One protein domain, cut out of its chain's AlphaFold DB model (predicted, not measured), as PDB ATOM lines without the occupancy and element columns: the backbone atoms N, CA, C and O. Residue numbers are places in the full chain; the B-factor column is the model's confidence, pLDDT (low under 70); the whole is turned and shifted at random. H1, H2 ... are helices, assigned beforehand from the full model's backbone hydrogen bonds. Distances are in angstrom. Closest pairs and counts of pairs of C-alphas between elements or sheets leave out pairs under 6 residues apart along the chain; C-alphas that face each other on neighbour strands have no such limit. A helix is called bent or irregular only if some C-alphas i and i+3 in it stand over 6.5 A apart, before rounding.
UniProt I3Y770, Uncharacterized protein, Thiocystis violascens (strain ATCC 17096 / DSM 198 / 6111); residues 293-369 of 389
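AT A GLANCE: This is residues 293 to 369 of the 389 residues of an uncharacterized protein of Thiocystis violascens (strain ATCC 17096 / DSM 198 / 6111) (UniProt I3Y770). H1 and H2 lie side by side as a helical hairpin, and H4 and H5 make an open V that spans one side of it, the start of H4 near the hairpin's turn and H5 meeting the end of H2. The short H3 packs on H1, and the long link after it runs back toward the turn, with residues 330 to 335 sticking out. The printed part has 77 residues with five named helices, in the order H1, H2, H3, H4, H5, and no named strand; the class is all helix. It is compact, with a radius of gyration of the C-alphas of 12.7 A, and elongated, spanning 43 by 26 by 22 A.

IN THESE COORDINATES: The longest helix, H2, holds residues 307 to 320 and measures 20.0 A from first to last C-alpha. H1, residues 293 to 303, measures 15.3 A and begins at C-alpha 293 at (-72.503, -33.807, 10.853). H5, residues 354 to 365, measures 16.8 A and ends at C-alpha 365 at (-83.968, -28.308, 0.995). H4, residues 341 to 352, measures 16.5 A and begins at C-alpha 341 at (-85.679, -42.112, 32.363). H3, residues 323 to 329, measures 10.0 A; it is neither bent nor irregular, but only just: C-alphas 324 and 327 are 6.0 A apart.

HOW THE PARTS SIT: H2 and H1 form a helical hairpin: they touch at a shallow tilt of 18 degrees, opposite ways, and their closest C-alphas, of Tyr 301 and Ala 310, are 4.3 A apart. H2 touches H5 with residues 318 to 320 alone, closest at the C-alphas of Leu 318 and Ala 360, 5.7 A apart; the tilt of 34 degrees, the same way, is shallow, only just short of steep. H1 touches H3, closest at the C-alphas of Arg 295 and Ala 325, 7.2 A apart. H4 is close to H1 but not clearly touching, the closest C-alphas being those of Trp 302 and Thr 343, 7.5 A apart. H4 and H5 meet only through their link, and H1 and H5 are apart. In H1, H2, H4 and H5 every O i to N i+4 pair is within hydrogen-bond range; in H3 1 of 3 is, beside 3 of 4 O i to N i+3 pairs.

THE WHOLE: The two C-alphas farthest apart, those of Ala 339 and Asn 369, are 42.9 A apart. The printed part has no cut. The link from H3 to H4, 11 residues, is long; the links H1 to H2, H2 to H3 and H4 to H5 are tight. The mean pLDDT of the printed part is 92.3, and residues 332 to 334 are under 70.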
ATOM      1  N   CYS A 293     -72.275 -34.622   9.663       97.25
ATOM      2  CA  CYS A 293     -72.503 -33.807  10.853       97.25
ATOM      3  C   CYS A 293     -73.863 -34.085  11.499       97.25
ATOM      4  O   CYS A 293     -73.924 -34.256  12.715       97.25
ATOM      5  N   ALA A 294     -74.943 -34.166  10.717       97.56
ATOM      6  CA  ALA A 294     -76.274 -34.465  11.238       97.56
ATOM      7  C   ALA A 294     -76.284 -35.822  11.956       97.56
ATOM      8  O   ALA A 294     -76.732 -35.917  13.100       97.56
ATOM      9  N   ARG A 295     -75.697 -36.851  11.335       96.38
ATOM     10  CA  ARG A 295     -75.564 -38.193  11.915       96.38
ATOM     11  C   ARG A 295     -74.702 -38.198  13.175       96.38
ATOM     12  O   ARG A 295     -75.038 -38.857  14.161       96.38
ATOM     13  N   HIS A 296     -73.607 -37.437  13.186       96.25
ATOM     14  CA  HIS A 296     -72.788 -37.253  14.383       96.25
ATOM     15  C   HIS A 296     -73.604 -36.644  15.532       96.25
ATOM     16  O   HIS A 296     -73.668 -37.227  16.614       96.25
ATOM     17  N   TRP A 297     -74.270 -35.511  15.300       97.69
ATOM     18  CA  TRP A 297     -75.023 -34.809  16.340       97.69
ATOM     19  C   TRP A 297     -76.246 -35.583  16.824       97.69
ATOM     20  O   TRP A 297     -76.555 -35.541  18.014       97.69
ATOM     21  N   TRP A 298     -76.884 -36.363  15.952       96.44
ATOM     22  CA  TRP A 298     -77.912 -37.316  16.355       96.44
ATOM     23  C   TRP A 298     -77.370 -38.359  17.335       96.44
ATOM     24  O   TRP A 298     -77.939 -38.570  18.405       96.44
ATOM     25  N   ASN A 299     -76.218 -38.960  17.034       94.62
ATOM     26  CA  ASN A 299     -75.584 -39.917  17.940       94.62
ATOM     27  C   ASN A 299     -75.183 -39.280  19.280       94.62
ATOM     28  O   ASN A 299     -75.359 -39.898  20.333       94.62
ATOM     29  N   VAL A 300     -74.676 -38.042  19.266       95.88
ATOM     30  CA  VAL A 300     -74.354 -37.298  20.495       95.88
ATOM     31  C   VAL A 300     -75.618 -37.016  21.311       95.88
ATOM     32  O   VAL A 300     -75.602 -37.227  22.520       95.88
ATOM     33  N   TYR A 301     -76.727 -36.624  20.673       96.12
ATOM     34  CA  TYR A 301     -78.010 -36.380  21.344       96.12
ATOM     35  C   TYR A 301     -78.461 -37.583  22.186       96.12
ATOM     36  O   TYR A 301     -78.834 -37.427  23.353       96.12
ATOM     37  N   TRP A 302     -78.362 -38.792  21.630       94.38
ATOM     38  CA  TRP A 302     -78.778 -40.015  22.321       94.38
ATOM     39  C   TRP A 302     -77.798 -40.509  23.376       94.38
ATOM     40  O   TRP A 302     -78.229 -41.162  24.325       94.38
ATOM     41  N   ARG A 303     -76.507 -40.188  23.252       92.69
ATOM     42  CA  ARG A 303     -75.445 -40.680  24.150       92.69
ATOM     43  C   ARG A 303     -74.986 -39.667  25.194       92.69
ATOM     44  O   ARG A 303     -74.235 -40.033  26.093       92.69
ATOM     45  N   ALA A 304     -75.419 -38.414  25.092       94.69
ATOM     46  CA  ALA A 304     -75.070 -37.359  26.033       94.69
ATOM     47  C   ALA A 304     -75.360 -37.777  27.485       94.69
ATOM     48  O   ALA A 304     -76.371 -38.423  27.766       94.69
ATOM     49  N   ALA A 305     -74.488 -37.396  28.419       91.88
ATOM     50  CA  ALA A 305     -74.671 -37.700  29.839       91.88
ATOM     51  C   ALA A 305     -75.674 -36.750  30.514       91.88
ATOM     52  O   ALA A 305     -76.355 -37.139  31.462       91.88
ATOM     53  N   SER A 306     -75.780 -35.513  30.019       95.06
ATOM     54  CA  SER A 306     -76.664 -34.481  30.557       95.06
ATOM     55  C   SER A 306     -77.750 -34.077  29.556       95.06
ATOM     56  O   SER A 306     -77.589 -34.209  28.341       95.06
ATOM     57  N   ASP A 307     -78.864 -33.552  30.070       94.31
ATOM     58  CA  ASP A 307     -79.945 -33.014  29.234       94.31
ATOM     59  C   ASP A 307     -79.519 -31.712  28.521       94.31
ATOM     60  O   ASP A 307     -80.023 -31.410  27.440       94.31
ATOM     61  N   ILE A 308     -78.543 -30.978  29.075       96.38
ATOM     62  CA  ILE A 308     -77.965 -29.769  28.465       96.38
ATOM     63  C   ILE A 308     -77.163 -30.138  27.214       96.38
ATOM     64  O   ILE A 308     -77.392 -29.559  26.153       96.38
ATOM     65  N   ASP A 309     -76.271 -31.124  27.318       97.00
ATOM     66  CA  ASP A 309     -75.449 -31.573  26.187       97.00
ATOM     67  C   ASP A 309     -76.313 -32.218  25.103       97.00
ATOM     68  O   ASP A 309     -76.103 -31.978  23.914       97.00
ATOM     69  N   ALA A 310     -77.336 -32.984  25.508       97.00
ATOM     70  CA  ALA A 310     -78.323 -33.513  24.579       97.00
ATOM     71  C   ALA A 310     -79.017 -32.362  23.838       97.00
ATOM     72  O   ALA A 310     -79.023 -32.323  22.612       97.00
ATOM     73  N   TYR A 311     -79.548 -31.371  24.554       97.12
ATOM     74  CA  TYR A 311     -80.210 -30.238  23.912       97.12
ATOM     75  C   TYR A 311     -79.278 -29.460  22.965       97.12
ATOM     76  O   TYR A 311     -79.692 -29.104  21.861       97.12
ATOM     77  N   ALA A 312     -78.014 -29.248  23.341       98.12
ATOM     78  CA  ALA A 312     -77.023 -28.622  22.466       98.12
ATOM     79  C   ALA A 312     -76.792 -29.442  21.184       98.12
ATOM     80  O   ALA A 312     -76.836 -28.890  20.082       98.12
ATOM     81  N   ALA A 313     -76.632 -30.762  21.307       98.06
ATOM     82  CA  ALA A 313     -76.498 -31.662  20.164       98.06
ATOM     83  C   ALA A 313     -77.747 -31.651  19.269       98.06
ATOM     84  O   ALA A 313     -77.626 -31.619  18.049       98.06
ATOM     85  N   TRP A 314     -78.945 -31.591  19.854       97.88
ATOM     86  CA  TRP A 314     -80.193 -31.448  19.104       97.88
ATOM     87  C   TRP A 314     -80.232 -30.158  18.277       97.88
ATOM     88  O   TRP A 314     -80.627 -30.185  17.114       97.88
ATOM     89  N   VAL A 315     -79.802 -29.026  18.840       98.12
ATOM     90  CA  VAL A 315     -79.739 -27.754  18.102       98.12
ATOM     91  C   VAL A 315     -78.778 -27.856  16.913       98.12
ATOM     92  O   VAL A 315     -79.130 -27.438  15.813       98.12
ATOM     93  N   LEU A 316     -77.600 -28.453  17.107       98.25
ATOM     94  CA  LEU A 316     -76.613 -28.642  16.038       98.25
ATOM     95  C   LEU A 316     -77.091 -29.635  14.967       98.25
ATOM     96  O   LEU A 316     -76.878 -29.415  13.772       98.25
ATOM     97  N   PHE A 317     -77.802 -30.683  15.382       98.06
ATOM     98  CA  PHE A 317     -78.491 -31.599  14.482       98.06
ATOM     99  C   PHE A 317     -79.521 -30.856  13.621       98.06
ATOM    100  O   PHE A 317     -79.489 -30.977  12.400       98.06
ATOM    101  N   LEU A 318     -80.370 -30.009  14.209       97.69
ATOM    102  CA  LEU A 318     -81.359 -29.237  13.447       97.69
ATOM    103  C   LEU A 318     -80.733 -28.278  12.417       97.69
ATOM    104  O   LEU A 318     -81.327 -28.038  11.370       97.69
ATOM    105  N   GLU A 319     -79.539 -27.738  12.659       96.94
ATOM    106  CA  GLU A 319     -78.871 -26.871  11.673       96.94
ATOM    107  C   GLU A 319     -78.244 -27.637  10.497       96.94
ATOM    108  O   GLU A 319     -77.918 -27.031   9.473       96.94
ATOM    109  N   THR A 320     -78.091 -28.958  10.618       96.00
ATOM    110  CA  THR A 320     -77.402 -29.803   9.627       96.00
ATOM    111  C   THR A 320     -78.297 -30.853   8.972       96.00
ATOM    112  O   THR A 320     -77.946 -31.347   7.904       96.00
ATOM    113  N   THR A 321     -79.450 -31.164   9.564       96.75
ATOM    114  CA  THR A 321     -80.340 -32.251   9.138       96.75
ATOM    115  C   THR A 321     -81.189 -31.920   7.912       96.75
ATOM    116  O   THR A 321     -81.757 -30.834   7.806       96.75
ATOM    117  N   ASP A 322     -81.317 -32.893   7.015       96.81
ATOM    118  CA  ASP A 322     -82.245 -32.926   5.883       96.81
ATOM    119  C   ASP A 322     -82.957 -34.292   5.847       96.81
ATOM    120  O   ASP A 322     -82.726 -35.136   6.720       96.81
ATOM    121  N   ARG A 323     -83.845 -34.531   4.873       96.56
ATOM    122  CA  ARG A 323     -84.646 -35.767   4.844       96.56
ATOM    123  C   ARG A 323     -83.832 -37.050   4.652       96.56
ATOM    124  O   ARG A 323     -84.363 -38.128   4.895       96.56
ATOM    125  N   ARG A 324     -82.542 -36.997   4.312       96.56
ATOM    126  CA  ARG A 324     -81.701 -38.208   4.319       96.56
ATOM    127  C   ARG A 324     -81.557 -38.811   5.713       96.56
ATOM    128  O   ARG A 324     -81.312 -40.004   5.836       96.56
ATOM    129  N   ALA A 325     -81.764 -38.015   6.764       96.06
ATOM    130  CA  ALA A 325     -81.699 -38.502   8.134       96.06
ATOM    131  C   ALA A 325     -82.718 -39.619   8.426       96.06
ATOM    132  O   ALA A 325     -82.449 -40.463   9.275       96.06
ATOM    133  N   TYR A 326     -83.845 -39.683   7.703       93.62
ATOM    134  CA  TYR A 326     -84.842 -40.748   7.875       93.62
ATOM    135  C   TYR A 326     -84.280 -42.161   7.678       93.62
ATOM    136  O   TYR A 326     -84.817 -43.092   8.262       93.62
ATOM    137  N   GLU A 327     -83.186 -42.332   6.932       92.75
ATOM    138  CA  GLU A 327     -82.543 -43.643   6.774       92.75
ATOM    139  C   GLU A 327     -81.988 -44.202   8.090       92.75
ATOM    140  O   GLU A 327     -82.060 -45.402   8.332       92.75
ATOM    141  N   TRP A 328     -81.417 -43.348   8.942       91.81
ATOM    142  CA  TRP A 328     -80.668 -43.774  10.131       91.81
ATOM    143  C   TRP A 328     -81.233 -43.230  11.445       91.81
ATOM    144  O   TRP A 328     -80.715 -43.529  12.522       91.81
ATOM    145  N   MET A 329     -82.264 -42.384  11.385       90.88
ATOM    146  CA  MET A 329     -82.958 -41.881  12.573       90.88
ATOM    147  C   MET A 329     -83.867 -42.928  13.213       90.88
ATOM    148  O   MET A 329     -84.173 -42.807  14.402       90.88
ATOM    149  N   GLU A 330     -84.308 -43.925  12.445       80.56
ATOM    150  CA  GLU A 330     -85.025 -45.070  12.990       80.56
ATOM    151  C   GLU A 330     -84.072 -45.931  13.823       80.56
ATOM    152  O   GLU A 330     -82.939 -46.211  13.434       80.56
ATOM    153  N   PHE A 331     -84.521 -46.318  15.015       74.50
ATOM    154  CA  PHE A 331     -83.755 -47.208  15.879       74.50
ATOM    155  C   PHE A 331     -84.000 -48.648  15.473       74.50
ATOM    156  O   PHE A 331     -85.151 -49.066  15.353       74.50
ATOM    157  N   GLU A 332     -82.924 -49.425  15.371       65.75
ATOM    158  CA  GLU A 332     -83.044 -50.878  15.398       65.75
ATOM    159  C   GLU A 332     -83.727 -51.324  16.701       65.75
ATOM    160  O   GLU A 332     -83.592 -50.695  17.761       65.75
ATOM    161  N   GLU A 333     -84.472 -52.425  16.629       60.72
ATOM    162  CA  GLU A 333     -85.153 -52.989  17.790       60.72
ATOM    163  C   GLU A 333     -84.141 -53.282  18.912       60.72
ATOM    164  O   GLU A 333     -83.134 -53.959  18.715       60.72
ATOM    165  N   GLY A 334     -84.387 -52.732  20.105       67.94
ATOM    166  CA  GLY A 334     -83.495 -52.885  21.261       67.94
ATOM    167  C   GLY A 334     -82.292 -51.933  21.309       67.94
ATOM    168  O   GLY A 334     -81.549 -51.971  22.288       67.94
ATOM    169  N   ALA A 335     -82.109 -51.037  20.330       77.81
ATOM    170  CA  ALA A 335     -81.018 -50.054  20.351       77.81
ATOM    171  C   ALA A 335     -81.165 -48.998  21.466       77.81
ATOM    172  O   ALA A 335     -80.177 -48.394  21.894       77.81
ATOM    173  N   LEU A 336     -82.390 -48.773  21.945       82.56
ATOM    174  CA  LEU A 336     -82.689 -47.858  23.042       82.56
ATOM    175  C   LEU A 336     -83.136 -48.612  24.295       82.56
ATOM    176  O   LEU A 336     -84.057 -49.424  24.261       82.56
ATOM    177  N   ASP A 337     -82.549 -48.248  25.435       85.75
ATOM    178  CA  ASP A 337     -83.078 -48.627  26.742       85.75
ATOM    179  C   ASP A 337     -84.295 -47.750  27.075       85.75
ATOM    180  O   ASP A 337     -84.168 -46.653  27.632       85.75
ATOM    181  N   TYR A 338     -85.484 -48.229  26.704       85.38
ATOM    182  CA  TYR A 338     -86.760 -47.560  26.971       85.38
ATOM    183  C   TYR A 338     -87.116 -47.490  28.464       85.38
ATOM    184  O   TYR A 338     -88.002 -46.714  28.831       85.38
ATOM    185  N   ALA A 339     -86.454 -48.265  29.331       88.00
ATOM    186  CA  ALA A 339     -86.653 -48.183  30.776       88.00
ATOM    187  C   ALA A 339     -85.861 -47.022  31.402       88.00
ATOM    188  O   ALA A 339     -86.231 -46.532  32.471       88.00
ATOM    189  N   ASN A 340     -84.806 -46.539  30.737       90.38
ATOM    190  CA  ASN A 340     -84.003 -45.422  31.220       90.38
ATOM    191  C   ASN A 340     -84.797 -44.093  31.178       90.38
ATOM    192  O   ASN A 340     -85.213 -43.652  30.098       90.38
ATOM    193  N   PRO A 341     -84.952 -43.381  32.314       90.94
ATOM    194  CA  PRO A 341     -85.679 -42.112  32.363       90.94
ATOM    195  C   PRO A 341     -85.125 -41.021  31.436       90.94
ATOM    196  O   PRO A 341     -85.888 -40.190  30.944       90.94
ATOM    197  N   ALA A 342     -83.810 -40.990  31.191       90.31
ATOM    198  CA  ALA A 342     -83.211 -40.040  30.254       90.31
ATOM    199  C   ALA A 342     -83.648 -40.335  28.810       90.31
ATOM    200  O   ALA A 342     -84.030 -39.415  28.087       90.31
ATOM    201  N   THR A 343     -83.679 -41.612  28.413       90.69
ATOM    202  CA  THR A 343     -84.173 -42.043  27.096       90.69
ATOM    203  C   THR A 343     -85.636 -41.660  26.904       90.69
ATOM    204  O   THR A 343     -85.991 -41.089  25.875       90.69
ATOM    205  N   GLN A 344     -86.485 -41.886  27.911       91.31
ATOM    206  CA  GLN A 344     -87.903 -41.512  27.853       91.31
ATOM    207  C   GLN A 344     -88.103 -40.000  27.694       91.31
ATOM    208  O   GLN A 344     -88.907 -39.569  26.865       91.31
ATOM    209  N   ARG A 345     -87.343 -39.176  28.433       92.88
ATOM    210  CA  ARG A 345     -87.380 -37.712  28.266       92.88
ATOM    211  C   ARG A 345     -86.932 -37.284  26.870       92.88
ATOM    212  O   ARG A 345     -87.552 -36.394  26.293       92.88
ATOM    213  N   ARG A 346     -85.904 -37.924  26.305       93.81
ATOM    214  CA  ARG A 346     -85.429 -37.653  24.935       93.81
ATOM    215  C   ARG A 346     -86.458 -38.041  23.883       93.81
ATOM    216  O   ARG A 346     -86.741 -37.245  22.996       93.81
ATOM    217  N   LEU A 347     -87.096 -39.200  24.027       92.00
ATOM    218  CA  LEU A 347     -88.204 -39.605  23.164       92.00
ATOM    219  C   LEU A 347     -89.349 -38.592  23.226       92.00
ATOM    220  O   LEU A 347     -89.789 -38.109  22.186       92.00
ATOM    221  N   ALA A 348     -89.787 -38.200  24.426       91.69
ATOM    222  CA  ALA A 348     -90.824 -37.183  24.588       91.69
ATOM    223  C   ALA A 348     -90.421 -35.847  23.940       91.69
ATOM    224  O   ALA A 348     -91.209 -35.253  23.203       91.69
ATOM    225  N   HIS A 349     -89.179 -35.402  24.152       94.81
ATOM    226  CA  HIS A 349     -88.637 -34.202  23.523       94.81
ATOM    227  C   HIS A 349     -88.650 -34.301  21.990       94.81
ATOM    228  O   HIS A 349     -89.120 -33.370  21.335       94.81
ATOM    229  N   LEU A 350     -88.194 -35.415  21.412       92.56
ATOM    230  CA  LEU A 350     -88.240 -35.664  19.971       92.56
ATOM    231  C   LEU A 350     -89.680 -35.613  19.442       92.56
ATOM    232  O   LEU A 350     -89.940 -34.902  18.474       92.56
ATOM    233  N   TYR A 351     -90.619 -36.317  20.087       90.44
ATOM    234  CA  TYR A 351     -92.022 -36.367  19.665       90.44
ATOM    235  C   TYR A 351     -92.677 -34.984  19.665       90.44
ATOM    236  O   TYR A 351     -93.295 -34.604  18.671       90.44
ATOM    237  N   VAL A 352     -92.482 -34.204  20.733       93.31
ATOM    238  CA  VAL A 352     -93.001 -32.829  20.835       93.31
ATOM    239  C   VAL A 352     -92.357 -31.905  19.793       93.31
ATOM    240  O   VAL A 352     -93.002 -30.976  19.312       93.31
ATOM    241  N   ASN A 353     -91.111 -32.169  19.389       94.19
ATOM    242  CA  ASN A 353     -90.375 -31.350  18.425       94.19
ATOM    243  C   ASN A 353     -90.385 -31.893  16.982       94.19
ATOM    244  O   ASN A 353     -89.681 -31.334  16.138       94.19
ATOM    245  N   LYS A 354     -91.199 -32.907  16.644       90.56
ATOM    246  CA  LYS A 354     -91.299 -33.444  15.268       90.56
ATOM    247  C   LYS A 354     -91.586 -32.360  14.223       90.56
ATOM    248  O   LYS A 354     -90.969 -32.347  13.163       90.56
ATOM    249  N   GLY A 355     -92.462 -31.402  14.536       90.88
ATOM    250  CA  GLY A 355     -92.743 -30.272  13.639       90.88
ATOM    251  C   GLY A 355     -91.521 -29.377  13.400       90.88
ATOM    252  O   GLY A 355     -91.265 -28.971  12.270       90.88
ATOM    253  N   LYS A 356     -90.719 -29.129  14.445       94.81
ATOM    254  CA  LYS A 356     -89.478 -28.346  14.348       94.81
ATOM    255  C   LYS A 356     -88.426 -29.071  13.509       94.81
ATOM    256  O   LYS A 356     -87.747 -28.424  12.720       94.81
ATOM    257  N   LEU A 357     -88.323 -30.393  13.660       95.25
ATOM    258  CA  LEU A 357     -87.465 -31.235  12.830       95.25
ATOM    259  C   LEU A 357     -87.849 -31.144  11.353       95.25
ATOM    260  O   LEU A 357     -86.997 -30.822  10.531       95.25
ATOM    261  N   LYS A 358     -89.136 -31.330  11.033       93.25
ATOM    262  CA  LYS A 358     -89.635 -31.206   9.658       93.25
ATOM    263  C   LYS A 358     -89.293 -29.838   9.061       93.25
ATOM    264  O   LYS A 358     -88.691 -29.760   7.999       93.25
ATOM    265  N   SER A 359     -89.573 -28.757   9.791       94.44
ATOM    266  CA  SER A 359     -89.234 -27.398   9.344       94.44
ATOM    267  C   SER A 359     -87.728 -27.164   9.165       94.44
ATOM    268  O   SER A 359     -87.333 -26.369   8.313       94.44
ATOM    269  N   ALA A 360     -86.880 -27.819   9.964       96.62
ATOM    270  CA  ALA A 360     -85.432 -27.755   9.801       96.62
ATOM    271  C   ALA A 360     -84.974 -28.457   8.514       96.62
ATOM    272  O   ALA A 360     -84.210 -27.863   7.753       96.62
ATOM    273  N   MET A 361     -85.508 -29.650   8.228       96.75
ATOM    274  CA  MET A 361     -85.253 -30.373   6.976       96.75
ATOM    275  C   MET A 361     -85.729 -29.564   5.757       96.75
ATOM    276  O   MET A 361     -84.946 -29.294   4.845       96.75
ATOM    277  N   ASP A 362     -86.965 -29.050   5.793       94.06
ATOM    278  CA  ASP A 362     -87.533 -28.207   4.728       94.06
ATOM    279  C   ASP A 362     -86.671 -26.955   4.470       94.06
ATOM    280  O   ASP A 362     -86.482 -26.522   3.329       94.06
ATOM    281  N   LYS A 363     -86.108 -26.357   5.532       95.06
ATOM    282  CA  LYS A 363     -85.199 -25.203   5.432       95.06
ATOM    283  C   LYS A 363     -83.913 -25.561   4.683       95.06
ATOM    284  O   LYS A 363     -83.459 -24.728   3.894       95.06
ATOM    285  N   GLN A 364     -83.332 -26.744   4.907       93.94
ATOM    286  CA  GLN A 364     -82.128 -27.174   4.185       93.94
ATOM    287  C   GLN A 364     -82.405 -27.411   2.695       93.94
ATOM    288  O   GLN A 364     -81.564 -27.087   1.856       93.94
ATOM    289  N   GLU A 365     -83.592 -27.916   2.361       95.19
ATOM    290  CA  GLU A 365     -83.968 -28.308   0.995       95.19
ATOM    291  C   GLU A 365     -84.596 -27.169   0.170       95.19
ATOM    292  O   GLU A 365     -84.697 -27.256  -1.052       95.19
ATOM    293  N   LYS A 366     -84.956 -26.046   0.807       91.56
ATOM    294  CA  LYS A 366     -85.766 -24.949   0.237       91.56
ATOM    295  C   LYS A 366     -85.365 -24.450  -1.159       91.56
ATOM    296  O   LYS A 366     -86.215 -23.938  -1.884       91.56
ATOM    297  N   GLN A 367     -84.082 -24.499  -1.516       91.25
ATOM    298  CA  GLN A 367     -83.574 -23.962  -2.789       91.25
ATOM    299  C   GLN A 367     -83.351 -25.029  -3.866       91.25
ATOM    300  O   GLN A 367     -83.055 -24.680  -5.010       91.25
ATOM    301  N   LEU A 368     -83.488 -26.315  -3.537       92.69
ATOM    302  CA  LEU A 368     -83.172 -27.414  -4.450       92.69
ATOM    303  C   LEU A 368     -84.143 -27.498  -5.632       92.69
ATOM    304  O   LEU A 368     -83.749 -27.883  -6.728       92.69
ATOM    305  N   ASN A 369     -85.391 -27.063  -5.462       91.25
ATOM    306  CA  ASN A 369     -86.370 -26.989  -6.551       91.25
ATOM    307  C   ASN A 369     -86.126 -25.818  -7.527       91.25
ATOM    308  O   ASN A 369     -86.762 -25.742  -8.577       91.25
TER     309      ASN A 369